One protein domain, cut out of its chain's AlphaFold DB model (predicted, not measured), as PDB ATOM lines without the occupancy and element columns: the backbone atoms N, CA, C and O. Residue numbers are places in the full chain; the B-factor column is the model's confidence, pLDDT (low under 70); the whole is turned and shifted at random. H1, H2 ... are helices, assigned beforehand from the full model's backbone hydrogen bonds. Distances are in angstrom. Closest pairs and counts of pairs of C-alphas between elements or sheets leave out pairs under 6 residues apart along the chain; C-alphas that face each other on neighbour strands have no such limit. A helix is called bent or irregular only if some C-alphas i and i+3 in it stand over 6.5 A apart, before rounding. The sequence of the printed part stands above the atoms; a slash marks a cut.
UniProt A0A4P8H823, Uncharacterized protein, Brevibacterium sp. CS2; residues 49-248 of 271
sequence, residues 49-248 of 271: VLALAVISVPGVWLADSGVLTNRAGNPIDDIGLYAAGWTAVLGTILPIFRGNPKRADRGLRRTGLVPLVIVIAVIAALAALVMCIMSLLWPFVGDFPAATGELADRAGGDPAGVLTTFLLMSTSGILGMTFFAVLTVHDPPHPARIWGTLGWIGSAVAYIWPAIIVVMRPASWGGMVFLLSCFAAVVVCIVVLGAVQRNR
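Overview. This is residues 49 to 248 of the 271 residues of an uncharacterized protein of Brevibacterium sp. CS2 (UniProt A0A4P8H823). Five long helices, H2, H3, H5, H6 and H7, make an elongated up-and-down bundle, each running against the one before it in the chain, with H5 in the core. H1 packs on H2 and H5 on one side, H7 packs on H3 and H6 on the opposite side, and short H4 sits at one end, by the first residues of H2 and the last of H6. The printed part has 200 residues with seven named helices, H1 to H7 in that order, and no named strand; the class is all helix. It is compact, with a radius of gyration of the C-alphas of 17.9 A, and spans 56 by 36 by 25 A.

Arrangement. Start with H1, residues 49 to 64, which forms a helical hairpin with H2, residues 79 to 98: they touch at Val 60 and Ala 83, C-alphas 6.0 A apart, at a shallow tilt of 27 degrees. The hub is H5, residues 159 to 185, touching five helices. With residues 162 to 174 alone it touches H1, closest at the C-alphas of Ala 53 and Phe 166, 4.9 A, at a steep tilt of 45 degrees. H3, residues 116 to 141, touches H5 at the C-alphas of Ala 124 and Leu 175, 5.3 A, opposite ways at a shallow tilt of 26 degrees. H4, residues 151 to 154, touches H2 at the C-alphas of Gly 80 and Ala 152, 4.9 A, and touches H5 only at the corner. H6, residues 191 to 215, forms a helical hairpin with H5, closest at the C-alphas of Leu 183 and Gly 196, 5.0 A, at a shallow tilt of 9 degrees. H7, residues 221 to 246, touches H3 at the C-alphas of Ala 128 and Phe 231, 5.9 A, but is apart from H1. Every O i to N i+4 pair is within hydrogen-bond range in H5 and H7; H1 has 11 of 12, H2 14 of 16, H3 20 of 22 and H6 19 of 21, while H4 is too short for such a pair.

Along the chain. Find C-alpha 49 at (191.178, 242.248, 188.011), where H1 begins; it runs 22.3 A. H2 runs 28.7 A and is only just irregular, C-alphas 92 and 95 being 6.7 A apart. H3 runs 35.1 A, irregular with C-alphas 136 and 139 7.1 A apart, and has a kink of 35 degrees near residue 135. H5 runs 39.4 A, H6 35.4 A, and H7 37.2 A to C-alpha 246 at (170.179, 259.984, 179.936).

Size, cuts and confidence. The C-alphas farthest apart, of Gly 73 and Asn 247, are 57.1 A apart. The printed part has no cut; the links H1 to H2 and H2 to H3 are long. Mean pLDDT of the printed part is 75.2, and residues 94 to 108, 141 to 157 and 209 to 220 are among those under 70.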
ATOM      1  N   VAL A  49     191.686 243.493 188.603       86.75
ATOM      2  CA  VAL A  49     191.178 242.248 188.011       86.75
ATOM      3  C   VAL A  49     192.324 241.412 187.461       86.75
ATOM      4  O   VAL A  49     192.381 240.218 187.729       86.75
ATOM      5  N   LEU A  50     193.248 242.040 186.733       89.62
ATOM      6  CA  LEU A  50     194.423 241.376 186.187       89.62
ATOM      7  C   LEU A  50     195.276 240.769 187.304       89.62
ATOM      8  O   LEU A  50     195.628 239.600 187.232       89.62
ATOM      9  N   ALA A  51     195.560 241.534 188.360       89.44
ATOM     10  CA  ALA A  51     196.313 241.056 189.513       89.44
ATOM     11  C   ALA A  51     195.612 239.877 190.195       89.44
ATOM     12  O   ALA A  51     196.271 238.896 190.522       89.44
ATOM     13  N   LEU A  52     194.287 239.932 190.364       84.69
ATOM     14  CA  LEU A  52     193.533 238.795 190.887       84.69
ATOM     15  C   LEU A  52     193.650 237.572 189.988       84.69
ATOM     16  O   LEU A  52     193.954 236.504 190.492       84.69
ATOM     17  N   ALA A  53     193.436 237.717 188.682       87.31
ATOM     18  CA  ALA A  53     193.535 236.597 187.755       87.31
ATOM     19  C   ALA A  53     194.938 235.966 187.785       87.31
ATOM     20  O   ALA A  53     195.057 234.745 187.843       87.31
ATOM     21  N   VAL A  54     195.986 236.794 187.848       89.88
ATOM     22  CA  VAL A  54     197.380 236.348 187.993       89.88
ATOM     23  C   VAL A  54     197.626 235.636 189.325       89.88
ATOM     24  O   VAL A  54     198.365 234.665 189.337       89.88
ATOM     25  N   ILE A  55     197.024 236.078 190.434       89.50
ATOM     26  CA  ILE A  55     197.154 235.425 191.752       89.50
ATOM     27  C   ILE A  55     196.330 234.132 191.823       89.50
ATOM     28  O   ILE A  55     196.724 233.173 192.486       89.50
ATOM     29  N   SER A  56     195.190 234.085 191.136       87.00
ATOM     30  CA  SER A  56     194.297 232.930 191.137       87.00
ATOM     31  C   SER A  56     194.883 231.721 190.430       87.00
ATOM     32  O   SER A  56     194.667 230.605 190.890       87.00
ATOM     33  N   VAL A  57     195.633 231.933 189.346       88.12
ATOM     34  CA  VAL A  57     196.265 230.848 188.586       88.12
ATOM     35  C   VAL A  57     197.193 229.996 189.474       88.12
ATOM     36  O   VAL A  57     196.954 228.794 189.560       88.12
ATOM     37  N   PRO A  58     198.169 230.563 190.216       89.38
ATOM     38  CA  PRO A  58     198.961 229.816 191.191       89.38
ATOM     39  C   PRO A  58     198.127 229.126 192.268       89.38
ATOM     40  O   PRO A  58     198.475 228.027 192.672       89.38
ATOM     41  N   GLY A  59     197.036 229.738 192.742       88.12
ATOM     42  CA  GLY A  59     196.167 229.118 193.748       88.12
ATOM     43  C   GLY A  59     195.530 227.821 193.245       88.12
ATOM     44  O   GLY A  59     195.581 226.802 193.929       88.12
ATOM     45  N   VAL A  60     194.990 227.845 192.025       86.69
ATOM     46  CA  VAL A  60     194.427 226.654 191.370       86.69
ATOM     47  C   VAL A  60     195.522 225.637 191.049       86.69
ATOM     48  O   VAL A  60     195.342 224.458 191.317       86.69
ATOM     49  N   TRP A  61     196.686 226.084 190.576       87.50
ATOM     50  CA  TRP A  61     197.837 225.210 190.329       87.50
ATOM     51  C   TRP A  61     198.354 224.513 191.599       87.50
ATOM     52  O   TRP A  61     198.678 223.327 191.577       87.50
ATOM     53  N   LEU A  62     198.412 225.219 192.733       89.38
ATOM     54  CA  LEU A  62     198.803 224.638 194.021       89.38
ATOM     55  C   LEU A  62     197.771 223.621 194.533       89.38
ATOM     56  O   LEU A  62     198.147 222.656 195.195       89.38
ATOM     57  N   ALA A  63     196.483 223.824 194.238       87.38
ATOM     58  CA  ALA A  63     195.450 222.828 194.518       87.38
ATOM     59  C   ALA A  63     195.622 221.586 193.633       87.38
ATOM     60  O   ALA A  63     195.665 220.478 194.154       87.38
ATOM     61  N   ASP A  64     195.797 221.790 192.327       84.50
ATOM     62  CA  ASP A  64     195.950 220.736 191.314       84.50
ATOM     63  C   ASP A  64     197.196 219.865 191.551       84.50
ATOM     64  O   ASP A  64     197.165 218.644 191.445       84.50
ATOM     65  N   SER A  65     198.302 220.479 191.982       85.56
ATOM     66  CA  SER A  65     199.544 219.772 192.337       85.56
ATOM     67  C   SER A  65     199.491 219.021 193.676       85.56
ATOM     68  O   SER A  65     200.491 218.430 194.082       85.56
ATOM     69  N   GLY A  66     198.361 219.056 194.390       86.00
ATOM     70  CA  GLY A  66     198.201 218.414 195.696       86.00
ATOM     71  C   GLY A  66     198.975 219.091 196.833       86.00
ATOM     72  O   GLY A  66     199.051 218.544 197.932       86.00
ATOM     73  N   VAL A  67     199.546 220.278 196.597       90.44
ATOM     74  CA  VAL A  67     200.246 221.060 197.629       90.44
ATOM     75  C   VAL A  67     199.250 221.627 198.641       90.44
ATOM     76  O   VAL A  67     199.548 221.696 199.834       90.44
ATOM     77  N   LEU A  68     198.062 222.035 198.183       90.00
ATOM     78  CA  LEU A  68     196.979 222.441 199.074       90.00
ATOM     79  C   LEU A  68     196.179 221.225 199.528       90.00
ATOM     80  O   LEU A  68     195.647 220.465 198.721       90.00
ATOM     81  N   THR A  69     196.037 221.099 200.843       90.88
ATOM     82  CA  THR A  69     195.237 220.056 201.478       90.88
ATOM     83  C   THR A  69     194.004 220.649 202.148       90.88
ATOM     84  O   THR A  69     193.993 221.795 202.610       90.88
ATOM     85  N   ASN A  70     192.952 219.848 202.260       89.75
ATOM     86  CA  ASN A  70     191.808 220.166 203.096       89.75
ATOM     87  C   ASN A  70     192.178 220.105 204.596       89.75
ATOM     88  O   ASN A  70     193.301 219.776 204.983       89.75
ATOM     89  N   ARG A  71     191.218 220.410 205.481       87.31
ATOM     90  CA  ARG A  71     191.443 220.395 206.942       87.31
ATOM     91  C   ARG A  71     191.798 219.017 207.509       87.31
ATOM     92  O   ARG A  71     192.355 218.958 208.597       87.31
ATOM     93  N   ALA A  72     191.452 217.944 206.804       91.06
ATOM     94  CA  ALA A  72     191.791 216.577 207.182       91.06
ATOM     95  C   ALA A  72     193.185 216.155 206.683       91.06
ATOM     96  O   ALA A  72     193.599 215.032 206.944       91.06
ATOM     97  N   GLY A  73     193.910 217.037 205.983       89.94
ATOM     98  CA  GLY A  73     195.223 216.739 205.411       89.94
ATOM     99  C   GLY A  73     195.169 215.967 204.093       89.94
ATOM    100  O   GLY A  73     196.220 215.624 203.561       89.94
ATOM    101  N   ASN A  74     193.978 215.721 203.540       91.19
ATOM    102  CA  ASN A  74     193.849 215.093 202.228       91.19
ATOM    103  C   ASN A  74     194.008 216.150 201.127       91.19
ATOM    104  O   ASN A  74     193.600 217.301 201.342       91.19
ATOM    105  N   PRO A  75     194.552 215.786 199.956       88.06
ATOM    106  CA  PRO A  75     194.530 216.637 198.772       88.06
ATOM    107  C   PRO A  75     193.119 217.138 198.441       88.06
ATOM    108  O   PRO A  75     192.107 216.586 198.879       88.06
ATOM    109  N   ILE A  76     193.048 218.240 197.703       86.38
ATOM    110  CA  ILE A  76     191.777 218.755 197.201       86.38
ATOM    111  C   ILE A  76     191.378 217.909 195.991       86.38
ATOM    112  O   ILE A  76     191.913 218.098 194.907       86.38
ATOM    113  N   ASP A  77     190.436 216.990 196.192       81.00
ATOM    114  CA  ASP A  77     190.012 216.045 195.147       81.00
ATOM    115  C   ASP A  77     189.176 216.705 194.036       81.00
ATOM    116  O   ASP A  77     189.115 216.206 192.919       81.00
ATOM    117  N   ASP A  78     188.531 217.836 194.338       82.38
ATOM    118  CA  ASP A  78     187.657 218.556 193.409       82.38
ATOM    119  C   ASP A  78     188.230 219.948 193.085       82.38
ATOM    120  O   ASP A  78     187.913 220.969 193.717       82.38
ATOM    121  N   ILE A  79     189.118 219.979 192.088       80.69
ATOM    122  CA  ILE A  79     189.806 221.195 191.625       80.69
ATOM    123  C   ILE A  79     188.824 222.198 191.018       80.69
ATOM    124  O   ILE A  79     188.962 223.407 191.232       80.69
ATOM    125  N   GLY A  80     187.793 221.719 190.319       75.50
ATOM    126  CA  GLY A  80     186.751 222.577 189.765       75.50
ATOM    127  C   GLY A  80     185.993 223.324 190.864       75.50
ATOM    128  O   GLY A  80     185.756 224.529 190.743       75.50
ATOM    129  N   LEU A  81     185.664 222.648 191.972       79.69
ATOM    130  CA  LEU A  81     184.921 223.242 193.084       79.69
ATOM    131  C   LEU A  81     185.796 224.230 193.844       79.69
ATOM    132  O   LEU A  81     185.327 225.305 194.232       79.69
ATOM    133  N   TYR A  82     187.076 223.898 194.013       84.75
ATOM    134  CA  TYR A  82     188.051 224.819 194.576       84.75
ATOM    135  C   TYR A  82     188.178 226.084 193.724       84.75
ATOM    136  O   TYR A  82     188.019 227.185 194.251       84.75
ATOM    137  N   ALA A  83     188.379 225.952 192.410       80.12
ATOM    138  CA  ALA A  83     188.468 227.087 191.496       80.12
ATOM    139  C   ALA A  83     187.176 227.925 191.495       80.12
ATOM    140  O   ALA A  83     187.238 229.158 191.518       80.12
ATOM    141  N   ALA A  84     186.004 227.284 191.540       76.50
ATOM    142  CA  ALA A  84     184.703 227.942 191.646       76.50
ATOM    143  C   ALA A  84     184.571 228.757 192.942       76.50
ATOM    144  O   ALA A  84     184.234 229.944 192.909       76.50
ATOM    145  N   GLY A  85     184.870 228.137 194.086       82.31
ATOM    146  CA  GLY A  85     184.841 228.786 195.394       82.31
ATOM    147  C   GLY A  85     185.852 229.928 195.486       82.31
ATOM    148  O   GLY A  85     185.517 231.018 195.949       82.31
ATOM    149  N   TRP A  86     187.059 229.716 194.965       84.62
ATOM    150  CA  TRP A  86     188.111 230.725 194.886       84.62
ATOM    151  C   TRP A  86     187.680 231.929 194.038       84.62
ATOM    152  O   TRP A  86     187.820 233.075 194.471       84.62
ATOM    153  N   THR A  87     187.050 231.675 192.883       77.06
ATOM    154  CA  THR A  87     186.465 232.711 192.014       77.06
ATOM    155  C   THR A  87     185.397 233.502 192.752       77.06
ATOM    156  O   THR A  87     185.418 234.733 192.738       77.06
ATOM    157  N   ALA A  88     184.475 232.813 193.428       77.94
ATOM    158  CA  ALA A  88     183.399 233.453 194.167       77.94
ATOM    159  C   ALA A  88     183.952 234.339 195.289       77.94
ATOM    160  O   ALA A  88     183.580 235.506 195.389       77.94
ATOM    161  N   VAL A  89     184.889 233.837 196.094       83.19
ATOM    162  CA  VAL A  89     185.499 234.597 197.193       83.19
ATOM    163  C   VAL A  89     186.213 235.841 196.661       83.19
ATOM    164  O   VAL A  89     185.910 236.956 197.091       83.19
ATOM    165  N   LEU A  90     187.111 235.688 195.687       81.81
ATOM    166  CA  LEU A  90     187.905 236.805 195.176       81.81
ATOM    167  C   LEU A  90     187.070 237.819 194.381       81.81
ATOM    168  O   LEU A  90     187.226 239.030 194.572       81.81
ATOM    169  N   GLY A  91     186.140 237.344 193.549       73.81
ATOM    170  CA  GLY A  91     185.218 238.189 192.787       73.81
ATOM    171  C   GLY A  91     184.292 239.013 193.686       73.81
ATOM    172  O   GLY A  91     183.983 240.166 193.376       73.81
ATOM    173  N   THR A  92     183.912 238.467 194.845       74.06
ATOM    174  CA  THR A  92     183.072 239.161 195.836       74.06
ATOM    175  C   THR A  92     183.886 240.124 196.698       74.06
ATOM    176  O   THR A  92     183.425 241.207 197.035       74.06
ATOM    177  N   ILE A  93     185.127 239.798 197.046       77.88
ATOM    178  CA  ILE A  93     185.955 240.659 197.901       77.88
ATOM    179  C   ILE A  93     186.417 241.935 197.167       77.88
ATOM    180  O   ILE A  93     186.527 243.008 197.770       77.88
ATOM    181  N   LEU A  94     186.647 241.852 195.855       69.38
ATOM    182  CA  LEU A  94     187.241 242.932 195.059       69.38
ATOM    183  C   LEU A  94     186.506 244.283 195.144       69.38
ATOM    184  O   LEU A  94     187.161 245.315 195.340       69.38
ATOM    185  N   PRO A  95     185.170 244.349 195.039       66.31
ATOM    186  CA  PRO A  95     184.487 245.630 195.069       66.31
ATOM    187  C   PRO A  95     184.510 246.296 196.453       66.31
ATOM    188  O   PRO A  95     184.508 247.527 196.539       66.31
ATOM    189  N   ILE A  96     184.634 245.506 197.528       69.88
ATOM    190  CA  ILE A  96     184.731 246.002 198.909       69.88
ATOM    191  C   ILE A  96     186.020 246.810 199.095       69.88
ATOM    192  O   ILE A  96     185.968 247.939 199.583       69.88
ATOM    193  N   PHE A  97     187.161 246.296 198.625       69.50
ATOM    194  CA  PHE A  97     188.443 247.007 198.716       69.50
ATOM    195  C   PHE A  97     188.490 248.294 197.888       69.50
ATOM    196  O   PHE A  97     189.275 249.201 198.176       69.50
ATOM    197  N   ARG A  98     187.648 248.400 196.857       67.62
ATOM    198  CA  ARG A  98     187.676 249.535 195.935       67.62
ATOM    199  C   ARG A  98     186.815 250.713 196.371       67.62
ATOM    200  O   ARG A  98     187.050 251.834 195.909       67.62
ATOM    201  N   GLY A  99     185.815 250.485 197.218       63.59
ATOM    202  CA  GLY A  99     184.948 251.547 197.710       63.59
ATOM    203  C   GLY A  99     185.758 252.558 198.511       63.59
ATOM    204  O   GLY A  99     185.922 252.386 199.706       63.59
ATOM    205  N   ASN A 100     186.270 253.617 197.875       65.44
ATOM    206  CA  ASN A 100     186.985 254.668 198.588       65.44
ATOM    207  C   ASN A 100     185.946 255.544 199.303       65.44
ATOM    208  O   ASN A 100     185.301 256.363 198.636       65.44
ATOM    209  N   PRO A 101     185.781 255.422 200.635       64.06
ATOM    210  CA  PRO A 101     184.738 256.153 201.349       64.06
ATOM    211  C   PRO A 101     185.004 257.663 201.337       64.06
ATOM    212  O   PRO A 101     184.091 258.451 201.549       64.06
ATOM    213  N   LYS A 102     186.247 258.078 201.046       66.56
ATOM    214  CA  LYS A 102     186.672 259.483 201.023       66.56
ATOM    215  C   LYS A 102     186.318 260.201 199.716       66.56
ATOM    216  O   LYS A 102     186.515 261.410 199.626       66.56
ATOM    217  N   ARG A 103     185.829 259.490 198.690       68.06
ATOM    218  CA  ARG A 103     185.395 260.084 197.414       68.06
ATOM    219  C   ARG A 103     183.872 260.072 197.303       68.06
ATOM    220  O   ARG A 103     183.252 259.026 197.460       68.06
ATOM    221  N   ALA A 104     183.288 261.206 196.913       65.69
ATOM    222  CA  ALA A 104     181.845 261.332 196.678       65.69
ATOM    223  C   ALA A 104     181.326 260.376 195.582       65.69
ATOM    224  O   ALA A 104     180.205 259.886 195.653       65.69
ATOM    225  N   ASP A 105     182.162 260.058 194.591       64.38
ATOM    226  CA  ASP A 105     181.854 259.097 193.527       64.38
ATOM    227  C   ASP A 105     182.293 257.657 193.859       64.38
ATOM    228  O   ASP A 105     182.087 256.752 193.050       64.38
ATOM    229  N   ARG A 106     182.893 257.429 195.038       68.00
ATOM    230  CA  ARG A 106     183.495 256.155 195.478       68.00
ATOM    231  C   ARG A 106     184.479 255.545 194.472       68.00
ATOM    232  O   ARG A 106     184.685 254.337 194.465       68.00
ATOM    233  N   GLY A 107     185.099 256.368 193.620       68.12
ATOM    234  CA  GLY A 107     186.028 255.891 192.587       68.12
ATOM    235  C   GLY A 107     185.379 255.428 191.283       68.12
ATOM    236  O   GLY A 107     186.093 255.026 190.368       68.12
ATOM    237  N   LEU A 108     184.054 255.517 191.168       67.25
ATOM    238  CA  LEU A 108     183.304 255.212 189.956       67.25
ATOM    239  C   LEU A 108     182.718 256.514 189.425       67.25
ATOM    240  O   LEU A 108     181.610 256.903 189.792       67.25
ATOM    241  N   ARG A 109     183.495 257.220 188.594       72.62
ATOM    242  CA  ARG A 109     183.083 258.494 187.990       72.62
ATOM    243  C   ARG A 109     181.690 258.355 187.361       72.62
ATOM    244  O   ARG A 109     181.511 257.642 186.373       72.62
ATOM    245  N   ARG A 110     180.707 259.042 187.956       66.31
ATOM    246  CA  ARG A 110     179.286 259.021 187.544       66.31
ATOM    247  C   ARG A 110     178.927 260.123 186.557       66.31
ATOM    248  O   ARG A 110     177.813 260.128 186.038       66.31
ATOM    249  N   THR A 111     179.834 261.073 186.376       62.34
ATOM    250  CA  THR A 111     179.681 262.280 185.570       62.34
ATOM    251  C   THR A 111     180.867 262.399 184.612       62.34
ATOM    252  O   THR A 111     181.977 261.964 184.926       62.34
ATOM    253  N   GLY A 112     180.619 262.953 183.427       64.31
ATOM    254  CA  GLY A 112     181.569 263.007 182.313       64.31
ATOM    255  C   GLY A 112     180.910 262.577 181.001       64.31
ATOM    256  O   GLY A 112     179.773 262.111 181.019       64.31
ATOM    257  N   LEU A 113     181.624 262.741 179.883       61.88
ATOM    258  CA  LEU A 113     181.114 262.431 178.539       61.88
ATOM    259  C   LEU A 113     180.717 260.951 178.402       61.88
ATOM    260  O   LEU A 113     179.688 260.638 177.818       61.88
ATOM    261  N   VAL A 114     181.507 260.057 179.012       75.75
ATOM    262  CA  VAL A 114     181.212 258.624 179.116       75.75
ATOM    263  C   VAL A 114     181.397 258.179 180.568       75.75
ATOM    264  O   VAL A 114     182.524 258.184 181.084       75.75
ATOM    265  N   PRO A 115     180.311 257.815 181.264       77.12
ATOM    266  CA  PRO A 115     180.410 257.337 182.633       77.12
ATOM    267  C   PRO A 115     181.194 256.033 182.711       77.12
ATOM    268  O   PRO A 115     180.930 255.080 181.981       77.12
ATOM    269  N   LEU A 116     182.156 255.989 183.633       78.62
ATOM    270  CA  LEU A 116     183.102 254.879 183.767       78.62
ATOM    271  C   LEU A 116     182.390 253.538 183.981       78.62
ATOM    272  O   LEU A 116     182.851 252.499 183.527       78.62
ATOM    273  N   VAL A 117     181.236 253.584 184.645       74.06
ATOM    274  CA  VAL A 117     180.376 252.424 184.885       74.06
ATOM    275  C   VAL A 117     179.911 251.774 183.577       74.06
ATOM    276  O   VAL A 117     179.892 250.552 183.503       74.06
ATOM    277  N   ILE A 118     179.592 252.564 182.544       79.50
ATOM    278  CA  ILE A 118     179.212 252.025 181.229       79.50
ATOM    279  C   ILE A 118     180.412 251.345 180.581       79.50
ATOM    280  O   ILE A 118     180.281 250.232 180.090       79.50
ATOM    281  N   VAL A 119     181.588 251.977 180.619       84.12
ATOM    282  CA  VAL A 119     182.802 251.390 180.032       84.12
ATOM    283  C   VAL A 119     183.155 250.069 180.708       84.12
ATOM    284  O   VAL A 119     183.404 249.086 180.022       84.12
ATOM    285  N   ILE A 120     183.116 250.016 182.043       81.88
ATOM    286  CA  ILE A 120     183.357 248.779 182.795       81.88
ATOM    287  C   ILE A 120     182.328 247.711 182.412       81.88
ATOM    288  O   ILE A 120     182.720 246.579 182.157       81.88
ATOM    289  N   ALA A 121     181.048 248.071 182.308       79.19
ATOM    290  CA  ALA A 121     179.996 247.135 181.925       79.19
ATOM    291  C   ALA A 121     180.181 246.592 180.494       79.19
ATOM    292  O   ALA A 121     180.003 245.398 180.270       79.19
ATOM    293  N   VAL A 122     180.601 247.431 179.539       85.06
ATOM    294  CA  VAL A 122     180.932 247.008 178.164       85.06
ATOM    295  C   VAL A 122     182.117 246.044 178.153       85.06
ATOM    296  O   VAL A 122     182.052 245.010 177.496       85.06
ATOM    297  N   ILE A 123     183.178 246.339 178.910       86.31
ATOM    298  CA  ILE A 123     184.324 245.429 179.043       86.31
ATOM    299  C   ILE A 123     183.875 244.102 179.675       86.31
ATOM    300  O   ILE A 123     184.301 243.040 179.231       86.31
ATOM    301  N   ALA A 124     182.979 244.147 180.663       81.38
ATOM    302  CA  ALA A 124     182.408 242.960 181.293       81.38
ATOM    303  C   ALA A 124     181.626 242.100 180.290       81.38
ATOM    304  O   ALA A 124     181.780 240.881 180.268       81.38
ATOM    305  N   ALA A 125     180.816 242.737 179.439       80.75
ATOM    306  CA  ALA A 125     180.066 242.063 178.385       80.75
ATOM    307  C   ALA A 125     181.002 241.412 177.361       80.75
ATOM    308  O   ALA A 125     180.781 240.270 176.972       80.75
ATOM    309  N   LEU A 126     182.067 242.112 176.958       83.81
ATOM    310  CA  LEU A 126     183.062 241.571 176.034       83.81
ATOM    311  C   LEU A 126     183.803 240.377 176.648       83.81
ATOM    312  O   LEU A 126     183.971 239.364 175.980       83.81
ATOM    313  N   ALA A 127     184.197 240.465 177.920       82.25
ATOM    314  CA  ALA A 127     184.834 239.358 178.634       82.25
ATOM    315  C   ALA A 127     183.904 238.135 178.723       82.25
ATOM    316  O   ALA A 127     184.318 237.022 178.409       82.25
ATOM    317  N   ALA A 128     182.624 238.349 179.052       76.19
ATOM    318  CA  ALA A 128     181.616 237.292 179.042       76.19
ATOM    319  C   ALA A 128     181.440 236.672 177.646       76.19
ATOM    320  O   ALA A 128     181.366 235.455 177.532       76.19
ATOM    321  N   LEU A 129     181.430 237.485 176.584       82.50
ATOM    322  CA  LEU A 129     181.344 237.000 175.205       82.50
ATOM    323  C   LEU A 129     182.563 236.154 174.819       82.50
ATOM    324  O   LEU A 129     182.397 235.092 174.229       82.50
ATOM    325  N   VAL A 130     183.773 236.598 175.170       83.06
ATOM    326  CA  VAL A 130     185.001 235.821 174.946       83.06
ATOM    327  C   VAL A 130     184.919 234.487 175.681       83.06
ATOM    328  O   VAL A 130     185.228 233.462 175.083       83.06
ATOM    329  N   MET A 131     184.427 234.468 176.924       75.69
ATOM    330  CA  MET A 131     184.188 233.220 177.655       75.69
ATOM    331  C   MET A 131     183.167 232.321 176.950       75.69
ATOM    332  O   MET A 131     183.444 231.139 176.780       75.69
ATOM    333  N   CYS A 132     182.039 232.860 176.473       76.06
ATOM    334  CA  CYS A 132     181.067 232.094 175.684       76.06
ATOM    335  C   CYS A 132     181.714 231.456 174.449       76.06
ATOM    336  O   CYS A 132     181.503 230.275 174.180       76.06
ATOM    337  N   ILE A 133     182.504 232.235 173.704       80.62
ATOM    338  CA  ILE A 133     183.204 231.770 172.504       80.62
ATOM    339  C   ILE A 133     184.219 230.688 172.874       80.62
ATOM    340  O   ILE A 133     184.260 229.653 172.222       80.62
ATOM    341  N   MET A 134     184.998 230.873 173.939       75.06
ATOM    342  CA  MET A 134     185.954 229.862 174.396       75.06
ATOM    343  C   MET A 134     185.255 228.572 174.830       75.06
ATOM    344  O   MET A 134     185.713 227.495 174.469       75.06
ATOM    345  N   SER A 135     184.107 228.647 175.506       71.50
ATOM    346  CA  SER A 135     183.310 227.458 175.840       71.50
ATOM    347  C   SER A 135     182.743 226.742 174.606       71.50
ATOM    348  O   SER A 135     182.549 225.531 174.649       71.50
ATOM    349  N   LEU A 136     182.486 227.466 173.510       74.00
ATOM    350  CA  LEU A 136     182.061 226.902 172.221       74.00
ATOM    351  C   LEU A 136     183.222 226.265 171.452       74.00
ATOM    352  O   LEU A 136     183.043 225.233 170.813       74.00
ATOM    353  N   LEU A 137     184.390 226.904 171.488       76.19
ATOM    354  CA  LEU A 137     185.569 226.481 170.739       76.19
ATOM    355  C   LEU A 137     186.360 225.389 171.456       76.19
ATOM    356  O   LEU A 137     187.054 224.633 170.788       76.19
ATOM    357  N   TRP A 138     186.236 225.281 172.779       68.50
ATOM    358  CA  TRP A 138     186.981 224.329 173.603       68.50
ATOM    359  C   TRP A 138     187.007 222.908 173.027       68.50
ATOM    360  O   TRP A 138     188.117 222.422 172.826       68.50
ATOM    361  N   PRO A 139     185.872 222.280 172.644       65.81
ATOM    362  CA  PRO A 139     185.869 220.924 172.081       65.81
ATOM    363  C   PRO A 139     186.721 220.745 170.817       65.81
ATOM    364  O   PRO A 139     187.036 219.618 170.458       65.81
ATOM    365  N   PHE A 140     187.062 221.835 170.127       70.50
ATOM    366  CA  PHE A 140     187.845 221.837 168.892       70.50
ATOM    367  C   PHE A 140     189.312 222.234 169.103       70.50
ATOM    368  O   PHE A 140     190.108 222.125 168.175       70.50
ATOM    369  N   VAL A 141     189.669 222.745 170.287       65.25
ATOM    370  CA  VAL A 141     191.006 223.286 170.585       65.25
ATOM    371  C   VAL A 141     191.913 222.248 171.259       65.25
ATOM    372  O   VAL A 141     193.126 222.445 171.284       65.25
ATOM    373  N   GLY A 142     191.383 221.120 171.750       59.53
ATOM    374  CA  GLY A 142     192.215 220.076 172.350       59.53
ATOM    375  C   GLY A 142     191.660 218.658 172.248       59.53
ATOM    376  O   GLY A 142     190.451 218.439 172.221       59.53
ATOM    377  N   ASP A 143     192.580 217.692 172.234       56.88
ATOM    378  CA  ASP A 143     192.289 216.272 172.421       56.88
ATOM    379  C   ASP A 143     192.093 216.006 173.922       56.88
ATOM    380  O   ASP A 143     193.046 215.770 174.676       56.88
ATOM    381  N   PHE A 144     190.847 216.099 174.386       58.00
ATOM    382  CA  PHE A 144     190.505 215.761 175.768       58.00
ATOM    383  C   PHE A 144     190.299 214.253 175.882       58.00
ATOM    384  O   PHE A 144     189.491 213.694 175.135       58.00
ATOM    385  N   PRO A 145     191.002 213.564 176.801       51.06
ATOM    386  CA  PRO A 145     190.758 212.154 177.055       51.06
ATOM    387  C   PRO A 145     189.273 211.935 177.362       51.06
ATOM    388  O   PRO A 145     188.724 212.542 178.281       51.06
ATOM    389  N   ALA A 146     188.632 211.052 176.594       43.22
ATOM    390  CA  ALA A 146     187.191 210.792 176.640       43.22
ATOM    391  C   ALA A 146     186.666 210.279 178.000       43.22
ATOM    392  O   ALA A 146     185.459 210.147 178.173       43.22
ATOM    393  N   ALA A 147     187.558 209.965 178.948       40.53
ATOM    394  CA  ALA A 147     187.206 209.403 180.248       40.53
ATOM    395  C   ALA A 147     186.695 210.445 181.261       40.53
ATOM    396  O   ALA A 147     185.908 210.073 182.126       40.53
ATOM    397  N   THR A 148     187.085 211.720 181.144       49.16
ATOM    398  CA  THR A 148     186.536 212.802 181.990       49.16
ATOM    399  C   THR A 148     186.045 213.977 181.149       49.16
ATOM    400  O   THR A 148     184.927 214.442 181.341       49.16
ATOM    401  N   GLY A 149     186.797 214.417 180.131       49.88
ATOM    402  CA  GLY A 149     186.388 215.550 179.284       49.88
ATOM    403  C   GLY A 149     186.245 216.876 180.048       49.88
ATOM    404  O   GLY A 149     185.654 217.826 179.527       49.88
ATOM    405  N   GLU A 150     186.770 216.935 181.274       62.91
ATOM    406  CA  GLU A 150     186.637 218.058 182.195       62.91
ATOM    407  C   GLU A 150     187.837 218.999 182.058       62.91
ATOM    408  O   GLU A 150     189.001 218.612 182.148       62.91
ATOM    409  N   LEU A 151     187.544 220.277 181.835       59.75
ATOM    410  CA  LEU A 151     188.520 221.368 181.811       59.75
ATOM    411  C   LEU A 151     189.147 221.591 183.206       59.75
ATOM    412  O   LEU A 151     190.228 222.172 183.306       59.75
ATOM    413  N   ALA A 152     188.482 221.105 184.264       61.09
ATOM    414  CA  ALA A 152     188.936 221.106 185.657       61.09
ATOM    415  C   ALA A 152     190.253 220.354 185.851       61.09
ATOM    416  O   ALA A 152     191.163 220.891 186.479       61.09
ATOM    417  N   ASP A 153     190.368 219.174 185.241       62.56
ATOM    418  CA  ASP A 153     191.497 218.249 185.415       62.56
ATOM    419  C   ASP A 153     192.818 218.793 184.859       62.56
ATOM    420  O   ASP A 153     193.884 218.213 185.054       62.56
ATOM    421  N   ARG A 154     192.757 219.892 184.102       65.25
ATOM    422  CA  ARG A 154     193.920 220.543 183.492       65.25
ATOM    423  C   ARG A 154     194.108 221.987 183.937       65.25
ATOM    424  O   ARG A 154     194.991 222.669 183.412       65.25
ATOM    425  N   ALA A 155     193.294 222.467 184.879       64.75
ATOM    426  CA  ALA A 155     193.257 223.871 185.274       64.75
ATOM    427  C   ALA A 155     194.610 224.386 185.804       64.75
ATOM    428  O   ALA A 155     194.913 225.568 185.626       64.75
ATOM    429  N   GLY A 156     195.431 223.512 186.403       64.56
ATOM    430  CA  GLY A 156     196.800 223.823 186.814       64.56
ATOM    431  C   GLY A 156     197.872 223.355 185.822       64.56
ATOM    432  O   GLY A 156     198.823 224.092 185.571       64.56
ATOM    433  N   GLY A 157     197.744 222.154 185.259       69.00
ATOM    434  CA  GLY A 157     198.827 221.517 184.493       69.00
ATOM    435  C   GLY A 157     199.018 221.940 183.026       69.00
ATOM    436  O   GLY A 157     200.112 221.759 182.494       69.00
ATOM    437  N   ASP A 158     197.998 222.489 182.357       79.25
ATOM    438  CA  ASP A 158     198.013 222.767 180.907       79.25
ATOM    439  C   ASP A 158     197.896 224.279 180.622       79.25
ATOM    440  O   ASP A 158     197.054 224.947 181.236       79.25
ATOM    441  N   PRO A 159     198.666 224.846 179.669       78.50
ATOM    442  CA  PRO A 159     198.469 226.214 179.186       78.50
ATOM    443  C   PRO A 159     197.003 226.586 178.907       78.50
ATOM    444  O   PRO A 159     196.597 227.715 179.196       78.50
ATOM    445  N   ALA A 160     196.194 225.654 178.389       75.88
ATOM    446  CA  ALA A 160     194.774 225.892 178.133       75.88
ATOM    447  C   ALA A 160     193.957 226.063 179.428       75.88
ATOM    448  O   ALA A 160     193.147 226.986 179.532       75.88
ATOM    449  N   GLY A 161     194.193 225.220 180.436       76.00
ATOM    450  CA  GLY A 161     193.518 225.307 181.734       76.00
ATOM    451  C   GLY A 161     193.926 226.551 182.526       76.00
ATOM    452  O   GLY A 161     193.072 227.223 183.115       76.00
ATOM    453  N   VAL A 162     195.202 226.938 182.441       81.12
ATOM    454  CA  VAL A 162     195.712 228.200 182.999       81.12
ATOM    455  C   VAL A 162     195.027 229.402 182.347       81.12
ATOM    456  O   VAL A 162     194.549 230.300 183.048       81.12
ATOM    457  N   LEU A 163     194.932 229.417 181.012       82.38
ATOM    458  CA  LEU A 163     194.261 230.486 180.273       82.38
ATOM    459  C   LEU A 163     192.772 230.570 180.632       82.38
ATOM    460  O   LEU A 163     192.274 231.666 180.892       82.38
ATOM    461  N   THR A 164     192.062 229.441 180.704       77.50
ATOM    462  CA  THR A 164     190.652 229.430 181.120       77.50
ATOM    463  C   THR A 164     190.500 229.957 182.540       77.50
ATOM    464  O   THR A 164     189.660 230.827 182.770       77.50
ATOM    465  N   THR A 165     191.317 229.494 183.490       79.25
ATOM    466  CA  THR A 165     191.277 229.977 184.880       79.25
ATOM    467  C   THR A 165     191.471 231.491 184.930       79.25
ATOM    468  O   THR A 165     190.701 232.210 185.569       79.25
ATOM    469  N   PHE A 166     192.452 231.999 184.185       85.19
ATOM    470  CA  PHE A 166     192.717 233.428 184.072       85.19
ATOM    471  C   PHE A 166     191.520 234.209 183.498       85.19
ATOM    472  O   PHE A 166     191.131 235.246 184.048       85.19
ATOM    473  N   LEU A 167     190.913 233.723 182.411       82.50
ATOM    474  CA  LEU A 167     189.776 234.377 181.761       82.50
ATOM    475  C   LEU A 167     188.513 234.331 182.631       82.50
ATOM    476  O   LEU A 167     187.806 235.338 182.727       82.50
ATOM    477  N   LEU A 168     188.256 233.213 183.315       79.62
ATOM    478  CA  LEU A 168     187.127 233.045 184.231       79.62
ATOM    479  C   LEU A 168     187.225 234.031 185.402       79.62
ATOM    480  O   LEU A 168     186.276 234.770 185.679       79.62
ATOM    481  N   MET A 169     188.401 234.105 186.031       82.88
ATOM    482  CA  MET A 169     188.677 235.021 187.143       82.88
ATOM    483  C   MET A 169     188.571 236.480 186.705       82.88
ATOM    484  O   MET A 169     187.954 237.301 187.390       82.88
ATOM    485  N   SER A 170     189.118 236.799 185.528       84.25
ATOM    486  CA  SER A 170     189.036 238.144 184.962       84.25
ATOM    487  C   SER A 170     187.586 238.560 184.717       84.25
ATOM    488  O   SER A 170     187.153 239.641 185.119       84.25
ATOM    489  N   THR A 171     186.809 237.669 184.105       81.75
ATOM    490  CA  THR A 171     185.396 237.890 183.788       81.75
ATOM    491  C   THR A 171     184.572 238.095 185.058       81.75
ATOM    492  O   THR A 171     183.827 239.073 185.152       81.75
ATOM    493  N   SER A 172     184.770 237.245 186.071       80.38
ATOM    494  CA  SER A 172     184.107 237.375 187.373       80.38
ATOM    495  C   SER A 172     184.419 238.710 188.053       80.38
ATOM    496  O   SER A 172     183.503 239.425 188.468       80.38
ATOM    497  N   GLY A 173     185.693 239.116 188.093       81.94
ATOM    498  CA  GLY A 173     186.100 240.381 188.707       81.94
ATOM    499  C   GLY A 173     185.484 241.612 188.029       81.94
ATOM    500  O   GLY A 173     184.994 242.519 188.708       81.94
ATOM    501  N   ILE A 174     185.461 241.656 186.691       82.50
ATOM    502  CA  ILE A 174     184.911 242.799 185.933       82.50
ATOM    503  C   ILE A 174     183.390 242.889 186.100       82.50
ATOM    504  O   ILE A 174     182.829 243.978 186.277       82.50
ATOM    505  N   LEU A 175     182.711 241.750 186.096       78.56
ATOM    506  CA  LEU A 175     181.268 241.695 186.284       78.56
ATOM    507  C   LEU A 175     180.859 242.034 187.719       78.56
ATOM    508  O   LEU A 175     179.961 242.857 187.912       78.56
ATOM    509  N   GLY A 176     181.582 241.525 188.720       79.25
ATOM    510  CA  GLY A 176     181.401 241.909 190.122       79.25
ATOM    511  C   GLY A 176     181.531 243.422 190.330       79.25
ATOM    512  O   GLY A 176     180.721 244.035 191.031       79.25
ATOM    513  N   MET A 177     182.480 244.070 189.641       79.38
ATOM    514  CA  MET A 177     182.593 245.535 189.641       79.38
ATOM    515  C   MET A 177     181.405 246.248 188.994       79.38
ATOM    516  O   MET A 177     181.053 247.344 189.432       79.38
ATOM    517  N   THR A 178     180.788 245.658 187.972       77.19
ATOM    518  CA  THR A 178     179.624 246.240 187.287       77.19
ATOM    519  C   THR A 178     178.416 246.296 188.223       77.19
ATOM    520  O   THR A 178     177.815 247.360 188.388       77.19
ATOM    521  N   PHE A 179     178.114 245.200 188.924       75.62
ATOM    522  CA  PHE A 179     177.041 245.180 189.925       75.62
ATOM    523  C   PHE A 179     177.356 246.063 191.133       75.62
ATOM    524  O   PHE A 179     176.504 246.826 191.596       75.62
ATOM    525  N   PHE A 180     178.608 246.063 191.598       76.81
ATOM    526  CA  PHE A 180     179.021 246.986 192.649       76.81
ATOM    527  C   PHE A 180     178.882 248.449 192.234       76.81
ATOM    528  O   PHE A 180     178.562 249.310 193.055       76.81
ATOM    529  N   ALA A 181     179.073 248.766 190.956       74.38
ATOM    530  CA  ALA A 181     178.892 250.131 190.515       74.38
ATOM    531  C   ALA A 181     177.462 250.623 190.747       74.38
ATOM    532  O   ALA A 181     177.295 251.731 191.264       74.38
ATOM    533  N   VAL A 182     176.457 249.777 190.512       71.06
ATOM    534  CA  VAL A 182     175.049 250.059 190.839       71.06
ATOM    535  C   VAL A 182     174.875 250.367 192.335       71.06
ATOM    536  O   VAL A 182     174.233 251.359 192.685       71.06
ATOM    537  N   LEU A 183     175.529 249.602 193.221       72.81
ATOM    538  CA  LEU A 183     175.497 249.813 194.680       72.81
ATOM    539  C   LEU A 183     176.036 251.166 195.129       72.81
ATOM    540  O   LEU A 183     175.615 251.702 196.166       72.81
ATOM    541  N   THR A 184     177.003 251.702 194.386       70.94
ATOM    542  CA  THR A 184     177.577 253.002 194.709       70.94
ATOM    543  C   THR A 184     176.685 254.146 194.257       70.94
ATOM    544  O   THR A 184     176.671 255.163 194.942       70.94
ATOM    545  N   VAL A 185     175.927 253.996 193.161       68.81
ATOM    546  CA  VAL A 185     175.202 255.097 192.503       68.81
ATOM    547  C   VAL A 185     174.187 255.792 193.410       68.81
ATOM    548  O   VAL A 185     174.005 257.003 193.272       68.81
ATOM    549  N   HIS A 186     173.573 255.060 194.334       68.25
ATOM    550  CA  HIS A 186     172.520 255.576 195.199       68.25
ATOM    551  C   HIS A 186     172.944 255.590 196.671       68.25
ATOM    552  O   HIS A 186     173.613 254.668 197.140       68.25
ATOM    553  N   ASP A 187     172.517 256.617 197.405       70.00
ATOM    554  CA  ASP A 187     172.665 256.681 198.859       70.00
ATOM    555  C   ASP A 187     171.616 255.785 199.551       70.00
ATOM    556  O   ASP A 187     170.536 255.545 198.999       70.00
ATOM    557  N   PRO A 188     171.918 255.197 200.724       65.75
ATOM    558  CA  PRO A 188     170.908 254.475 201.492       65.75
ATOM    559  C   PRO A 188     169.824 255.446 201.993       65.75
ATOM    560  O   PRO A 188     170.178 256.562 202.373       65.75
ATOM    561  N   PRO A 189     168.541 255.036 202.057       69.38
ATOM    562  CA  PRO A 189     167.981 253.712 201.752       69.38
ATOM    563  C   PRO A 189     167.254 253.642 200.385       69.38
ATOM    564  O   PRO A 189     166.043 253.455 200.320       69.38
ATOM    565  N   HIS A 190     167.963 253.783 199.261       76.56
ATOM    566  CA  HIS A 190     167.334 253.692 197.934       76.56
ATOM    567  C   HIS A 190     167.092 252.230 197.478       76.56
ATOM    568  O   HIS A 190     168.031 251.429 197.540       76.56
ATOM    569  N   PRO A 191     165.914 251.867 196.920       76.50
ATOM    570  CA  PRO A 191     165.587 250.491 196.505       76.50
ATOM    571  C   PRO A 191     166.547 249.926 195.449       76.50
ATOM    572  O   PRO A 191     166.862 248.740 195.460       76.50
ATOM    573  N   ALA A 192     167.108 250.773 194.583       70.88
ATOM    574  CA  ALA A 192     168.149 250.356 193.638       70.88
ATOM    575  C   ALA A 192     169.417 249.789 194.315       70.88
ATOM    576  O   ALA A 192     170.137 249.021 193.685       70.88
ATOM    577  N   ARG A 193     169.698 250.121 195.588       73.50
ATOM    578  CA  ARG A 193     170.788 249.474 196.340       73.50
ATOM    579  C   ARG A 193     170.432 248.043 196.719       73.50
ATOM    580  O   ARG A 193     171.307 247.200 196.640       73.50
ATOM    581  N   ILE A 194     169.176 247.761 197.072       79.06
ATOM    582  CA  ILE A 194     168.717 246.390 197.347       79.06
ATOM    583  C   ILE A 194     168.899 245.548 196.084       79.06
ATOM    584  O   ILE A 194     169.559 244.517 196.128       79.06
ATOM    585  N   TRP A 195     168.426 246.049 194.940       76.94
ATOM    586  CA  TRP A 195     168.620 245.389 193.646       76.94
ATOM    587  C   TRP A 195     170.091 245.259 193.250       76.94
ATOM    588  O   TRP A 195     170.492 244.214 192.754       76.94
ATOM    589  N   GLY A 196     170.917 246.275 193.511       76.00
ATOM    590  CA  GLY A 196     172.362 246.191 193.298       76.00
ATOM    591  C   GLY A 196     173.030 245.134 194.183       76.00
ATOM    592  O   GLY A 196     173.922 244.438 193.712       76.00
ATOM    593  N   THR A 197     172.584 244.971 195.434       80.00
ATOM    594  CA  THR A 197     173.122 243.964 196.364       80.00
ATOM    595  C   THR A 197     172.694 242.579 195.920       80.00
ATOM    596  O   THR A 197     173.527 241.686 195.849       80.00
ATOM    597  N   LEU A 198     171.415 242.408 195.578       82.25
ATOM    598  CA  LEU A 198     170.884 241.152 195.058       82.25
ATOM    599  C   LEU A 198     171.554 240.771 193.737       82.25
ATOM    600  O   LEU A 198     171.910 239.617 193.563       82.25
ATOM    601  N   GLY A 199     171.789 241.731 192.840       78.31
ATOM    602  CA  GLY A 199     172.536 241.505 191.603       78.31
ATOM    603  C   GLY A 199     173.997 241.149 191.865       78.31
ATOM    604  O   GLY A 199     174.531 240.258 191.220       78.31
ATOM    605  N   TRP A 200     174.635 241.777 192.854       77.44
ATOM    606  CA  TRP A 200     176.013 241.474 193.238       77.44
ATOM    607  C   TRP A 200     176.153 240.089 193.891       77.44
ATOM    608  O   TRP A 200     176.956 239.289 193.417       77.44
ATOM    609  N   ILE A 201     175.336 239.758 194.897       80.50
ATOM    610  CA  ILE A 201     175.287 238.417 195.513       80.50
ATOM    611  C   ILE A 201     174.887 237.377 194.466       80.50
ATOM    612  O   ILE A 201     175.527 236.338 194.345       80.50
ATOM    613  N   GLY A 202     173.857 237.683 193.678       79.06
ATOM    614  CA  GLY A 202     173.390 236.847 192.583       79.06
ATOM    615  C   GLY A 202     174.503 236.575 191.583       79.06
ATOM    616  O   GLY A 202     174.685 235.429 191.212       79.06
ATOM    617  N   SER A 203     175.304 237.582 191.220       73.81
ATOM    618  CA  SER A 203     176.465 237.395 190.348       73.81
ATOM    619  C   SER A 203     177.540 236.526 190.996       73.81
ATOM    620  O   SER A 203     178.023 235.607 190.351       73.81
ATOM    621  N   ALA A 204     177.854 236.734 192.280       72.88
ATOM    622  CA  ALA A 204     178.824 235.922 193.013       72.88
ATOM    623  C   ALA A 204     178.429 234.435 193.043       72.88
ATOM    624  O   ALA A 204     179.253 233.570 192.753       72.88
ATOM    625  N   VAL A 205     177.154 234.140 193.316       74.50
ATOM    626  CA  VAL A 205     176.605 232.774 193.286       74.50
ATOM    627  C   VAL A 205     176.532 232.244 191.852       74.50
ATOM    628  O   VAL A 205     176.905 231.103 191.586       74.50
ATOM    629  N   ALA A 206     176.121 233.083 190.904       70.44
ATOM    630  CA  ALA A 206     176.049 232.744 189.491       70.44
ATOM    631  C   ALA A 206     177.423 232.562 188.833       70.44
ATOM    632  O   ALA A 206     177.427 232.191 187.671       70.44
ATOM    633  N   TYR A 207     178.558 232.785 189.515       67.56
ATOM    634  CA  TYR A 207     179.890 232.347 189.054       67.56
ATOM    635  C   TYR A 207     180.252 230.944 189.511       67.56
ATOM    636  O   TYR A 207     180.955 230.241 188.789       67.56
ATOM    637  N   ILE A 208     179.741 230.517 190.666       70.75
ATOM    638  CA  ILE A 208     179.926 229.146 191.147       70.75
ATOM    639  C   ILE A 208     179.308 228.179 190.133       70.75
ATOM    640  O   ILE A 208     179.911 227.176 189.775       70.75
ATOM    641  N   TRP A 209     178.139 228.529 189.598       69.69
ATOM    642  CA  TRP A 209     177.399 227.696 188.653       69.69
ATOM    643  C   TRP A 209     178.104 227.430 187.304       69.69
ATOM    644  O   TRP A 209     178.250 226.266 186.951       69.69
ATOM    645  N   PRO A 210     178.584 228.427 186.536       61.06
ATOM    646  CA  PRO A 210     179.351 228.210 185.318       61.06
ATOM    647  C   PRO A 210     180.744 227.680 185.623       61.06
ATOM    648  O   PRO A 210     181.261 226.954 184.796       61.06
ATOM    649  N   ALA A 211     181.351 227.951 186.781       64.88
ATOM    650  CA  ALA A 211     182.566 227.233 187.150       64.88
ATOM    651  C   ALA A 211     182.278 225.723 187.271       64.88
ATOM    652  O   ALA A 211     182.960 224.924 186.651       64.88
ATOM    653  N   ILE A 212     181.183 225.326 187.920       67.06
ATOM    654  CA  ILE A 212     180.765 223.917 187.983       67.06
ATOM    655  C   ILE A 212     180.382 223.372 186.593       67.06
ATOM    656  O   ILE A 212     180.829 222.306 186.196       67.06
ATOM    657  N   ILE A 213     179.575 224.088 185.808       64.44
ATOM    658  CA  ILE A 213     179.049 223.573 184.531       64.44
ATOM    659  C   ILE A 213     180.054 223.649 183.380       64.44
ATOM    660  O   ILE A 213     180.044 222.781 182.519       64.44
ATOM    661  N   VAL A 214     180.868 224.697 183.305       59.97
ATOM    662  CA  VAL A 214     181.825 224.898 182.205       59.97
ATOM    663  C   VAL A 214     183.129 224.168 182.491       59.97
ATOM    664  O   VAL A 214     183.770 223.705 181.553       59.97
ATOM    665  N   VAL A 215     183.533 224.069 183.761       60.34
ATOM    666  CA  VAL A 215     184.826 223.479 184.123       60.34
ATOM    667  C   VAL A 215     184.691 221.980 184.422       60.34
ATOM    668  O   VAL A 215     185.551 221.220 183.989       60.34
ATOM    669  N   MET A 216     183.595 221.539 185.055       63.53
ATOM    670  CA  MET A 216     183.383 220.126 185.438       63.53
ATOM    671  C   MET A 216     182.434 219.348 184.522       63.53
ATOM    672  O   MET A 216     182.011 218.245 184.860       63.53
ATOM    673  N   ARG A 217     181.973 219.917 183.404       63.88
ATOM    674  CA  ARG A 217     181.161 219.152 182.449       63.88
ATOM    675  C   ARG A 217     181.662 219.351 181.030       63.88
ATOM    676  O   ARG A 217     182.090 220.454 180.686       63.88
ATOM    677  N   PRO A 218     181.539 218.321 180.176       63.59
ATOM    678  CA  PRO A 218     181.743 218.493 178.748       63.59
ATOM    679  C   PRO A 218     180.813 219.583 178.207       63.59
ATOM    680  O   PRO A 218     179.723 219.832 178.744       63.59
ATOM    681  N   ALA A 219     181.246 220.233 177.123       64.69
ATOM    682  CA  ALA A 219     180.492 221.304 176.486       64.69
ATOM    683  C   ALA A 219     179.043 220.860 176.237       64.69
ATOM    684  O   ALA A 219     178.773 219.883 175.540       64.69
ATOM    685  N   SER A 220     178.102 221.578 176.847       69.94
ATOM    686  CA  SER A 220     176.686 221.236 176.809       69.94
ATOM    687  C   SER A 220     175.852 222.448 176.422       69.94
ATOM    688  O   SER A 220     176.160 223.588 176.784       69.94
ATOM    689  N   TRP A 221     174.738 222.192 175.734       71.69
ATOM    690  CA  TRP A 221     173.748 223.216 175.396       71.69
ATOM    691  C   TRP A 221     173.261 223.986 176.632       71.69
ATOM    692  O   TRP A 221     173.075 225.198 176.566       71.69
ATOM    693  N   GLY A 222     173.118 223.309 177.778       71.00
ATOM    694  CA  GLY A 222     172.724 223.942 179.040       71.00
ATOM    695  C   GLY A 222     173.737 224.979 179.534       71.00
ATOM    696  O   GLY A 222     173.345 226.084 179.911       71.00
ATOM    697  N   GLY A 223     175.037 224.666 179.470       69.56
ATOM    698  CA  GLY A 223     176.101 225.616 179.802       69.56
ATOM    699  C   GLY A 223     176.121 226.825 178.867       69.56
ATOM    700  O   GLY A 223     176.246 227.960 179.326       69.56
ATOM    701  N   MET A 224     175.900 226.608 177.568       70.88
ATOM    702  CA  MET A 224     175.840 227.688 176.575       70.88
ATOM    703  C   MET A 224     174.656 228.630 176.798       70.88
ATOM    704  O   MET A 224     174.839 229.847 176.814       70.88
ATOM    705  N   VAL A 225     173.450 228.089 177.010       78.00
ATOM    706  CA  VAL A 225     172.248 228.894 177.299       78.00
ATOM    707  C   VAL A 225     172.450 229.720 178.567       78.00
ATOM    708  O   VAL A 225     172.100 230.900 178.604       78.00
ATOM    709  N   PHE A 226     173.066 229.131 179.591       74.38
ATOM    710  CA  PHE A 226     173.376 229.841 180.824       74.38
ATOM    711  C   PHE A 226     174.365 230.996 180.593       74.38
ATOM    712  O   PHE A 226     174.069 232.132 180.966       74.38
ATOM    713  N   LEU A 227     175.496 230.753 179.924       72.00
ATOM    714  CA  LEU A 227     176.477 231.799 179.612       72.00
ATOM    715  C   LEU A 227     175.867 232.930 178.765       72.00
ATOM    716  O   LEU A 227     176.102 234.111 179.033       72.00
ATOM    717  N   LEU A 228     175.006 232.583 177.801       78.25
ATOM    718  CA  LEU A 228     174.249 233.551 177.009       78.25
ATOM    719  C   LEU A 228     173.300 234.384 177.885       78.25
ATOM    720  O   LEU A 228     173.186 235.592 177.687       78.25
ATOM    721  N   SER A 229     172.661 233.771 178.886       79.81
ATOM    722  CA  SER A 229     171.806 234.485 179.841       79.81
ATOM    723  C   SER A 229     172.600 235.466 180.713       79.81
ATOM    724  O   SER A 229     172.146 236.590 180.937       79.81
ATOM    725  N   CYS A 230     173.821 235.103 181.131       72.88
ATOM    726  CA  CYS A 230     174.726 236.008 181.837       72.88
ATOM    727  C   CYS A 230     175.115 237.195 180.951       72.88
ATOM    728  O   CYS A 230     175.020 238.341 181.389       72.88
ATOM    729  N   PHE A 231     175.494 236.943 179.695       77.31
ATOM    730  CA  PHE A 231     175.780 238.000 178.726       77.31
ATOM    731  C   PHE A 231     174.574 238.935 178.538       77.31
ATOM    732  O   PHE A 231     174.711 240.155 178.649       77.31
ATOM    733  N   ALA A 232     173.375 238.379 178.348       81.62
ATOM    734  CA  ALA A 232     172.141 239.150 178.219       81.62
ATOM    735  C   ALA A 232     171.858 240.008 179.466       81.62
ATOM    736  O   ALA A 232     171.519 241.184 179.332       81.62
ATOM    737  N   ALA A 233     172.062 239.475 180.676       74.00
ATOM    738  CA  ALA A 233     171.891 240.226 181.921       74.00
ATOM    739  C   ALA A 233     172.832 241.442 182.005       74.00
ATOM    740  O   ALA A 233     172.429 242.517 182.458       74.00
ATOM    741  N   VAL A 234     174.068 241.309 181.520       73.19
ATOM    742  CA  VAL A 234     175.039 242.414 181.461       73.19
ATOM    743  C   VAL A 234     174.614 243.461 180.442       73.19
ATOM    744  O   VAL A 234     174.650 244.653 180.743       73.19
ATOM    745  N   VAL A 235     174.151 243.035 179.265       79.69
ATOM    746  CA  VAL A 235     173.605 243.941 178.243       79.69
ATOM    747  C   VAL A 235     172.413 244.721 178.796       79.69
ATOM    748  O   VAL A 235     172.370 245.945 178.668       79.69
ATOM    749  N   VAL A 236     171.489 244.056 179.495       81.19
ATOM    750  CA  VAL A 236     170.366 244.718 180.177       81.19
ATOM    751  C   VAL A 236     170.874 245.732 181.203       81.19
ATOM    752  O   VAL A 236     170.392 246.865 181.228       81.19
ATOM    753  N   CYS A 237     171.893 245.389 182.001       73.50
ATOM    754  CA  CYS A 237     172.505 246.332 182.939       73.50
ATOM    755  C   CYS A 237     173.074 247.569 182.226       73.50
ATOM    756  O   CYS A 237     172.843 248.686 182.688       73.50
ATOM    757  N   ILE A 238     173.769 247.398 181.095       78.00
ATOM    758  CA  ILE A 238     174.292 248.508 180.280       78.00
ATOM    759  C   ILE A 238     173.150 249.419 179.816       78.00
ATOM    760  O   ILE A 238     173.234 250.637 179.984       78.00
ATOM    761  N   VAL A 239     172.072 248.841 179.277       80.38
ATOM    762  CA  VAL A 239     170.910 249.590 178.772       80.38
ATOM    763  C   VAL A 239     170.236 250.377 179.895       80.38
ATOM    764  O   VAL A 239     169.996 251.576 179.745       80.38
ATOM    765  N   VAL A 240     169.986 249.742 181.044       77.00
ATOM    766  CA  VAL A 240     169.377 250.397 182.212       77.00
ATOM    767  C   VAL A 240     170.270 251.524 182.726       77.00
ATOM    768  O   VAL A 240     169.789 252.632 182.966       77.00
ATOM    769  N   LEU A 241     171.578 251.287 182.852       73.44
ATOM    770  CA  LEU A 241     172.534 252.308 183.282       73.44
ATOM    771  C   LEU A 241     172.589 253.489 182.306       73.44
ATOM    772  O   LEU A 241     172.607 254.638 182.751       73.44
ATOM    773  N   GLY A 242     172.567 253.224 180.999       78.31
ATOM    774  CA  GLY A 242     172.502 254.246 179.956       78.31
ATOM    775  C   GLY A 242     171.211 255.065 180.019       78.31
ATOM    776  O   GLY A 242     171.260 256.297 180.014       78.31
ATOM    777  N   ALA A 243     170.060 254.405 180.171       77.81
ATOM    778  CA  ALA A 243     168.759 255.062 180.301       77.81
ATOM    779  C   ALA A 243     168.682 255.940 181.561       77.81
ATOM    780  O   ALA A 243     168.276 257.102 181.493       77.81
ATOM    781  N   VAL A 244     169.145 255.425 182.707       75.69
ATOM    782  CA  VAL A 244     169.215 256.180 183.967       75.69
ATOM    783  C   VAL A 244     170.110 257.408 183.820       75.69
ATOM    784  O   VAL A 244     169.790 258.463 184.357       75.69
ATOM    785  N   GLN A 245     171.224 257.301 183.094       74.94
ATOM    786  CA  GLN A 245     172.128 258.429 182.878       74.94
ATOM    787  C   GLN A 245     171.550 259.481 181.935       74.94
ATOM    788  O   GLN A 245     171.676 260.667 182.237       74.94
ATOM    789  N   ARG A 246     170.870 259.069 180.858       80.50
ATOM    790  CA  ARG A 246     170.179 259.984 179.936       80.50
ATOM    791  C   ARG A 246     169.090 260.794 180.640       80.50
ATOM    792  O   ARG A 246     168.926 261.973 180.350       80.50
ATOM    793  N   ASN A 247     168.386 260.174 181.586       77.75
ATOM    794  CA  ASN A 247     167.276 260.794 182.311       77.75
ATOM    795  C   ASN A 247     167.712 261.593 183.549       77.75
ATOM    796  O   ASN A 247     166.861 262.133 184.258       77.75
ATOM    797  N   ARG A 248     169.017 261.686 183.850       70.69
ATOM    798  CA  ARG A 248     169.469 262.549 184.944       70.69
ATOM    799  C   ARG A 248     169.255 264.007 184.547       70.69
ATOM    800  O   ARG A 248     169.839 264.439 183.554       70.69
TER     801      ARG A 248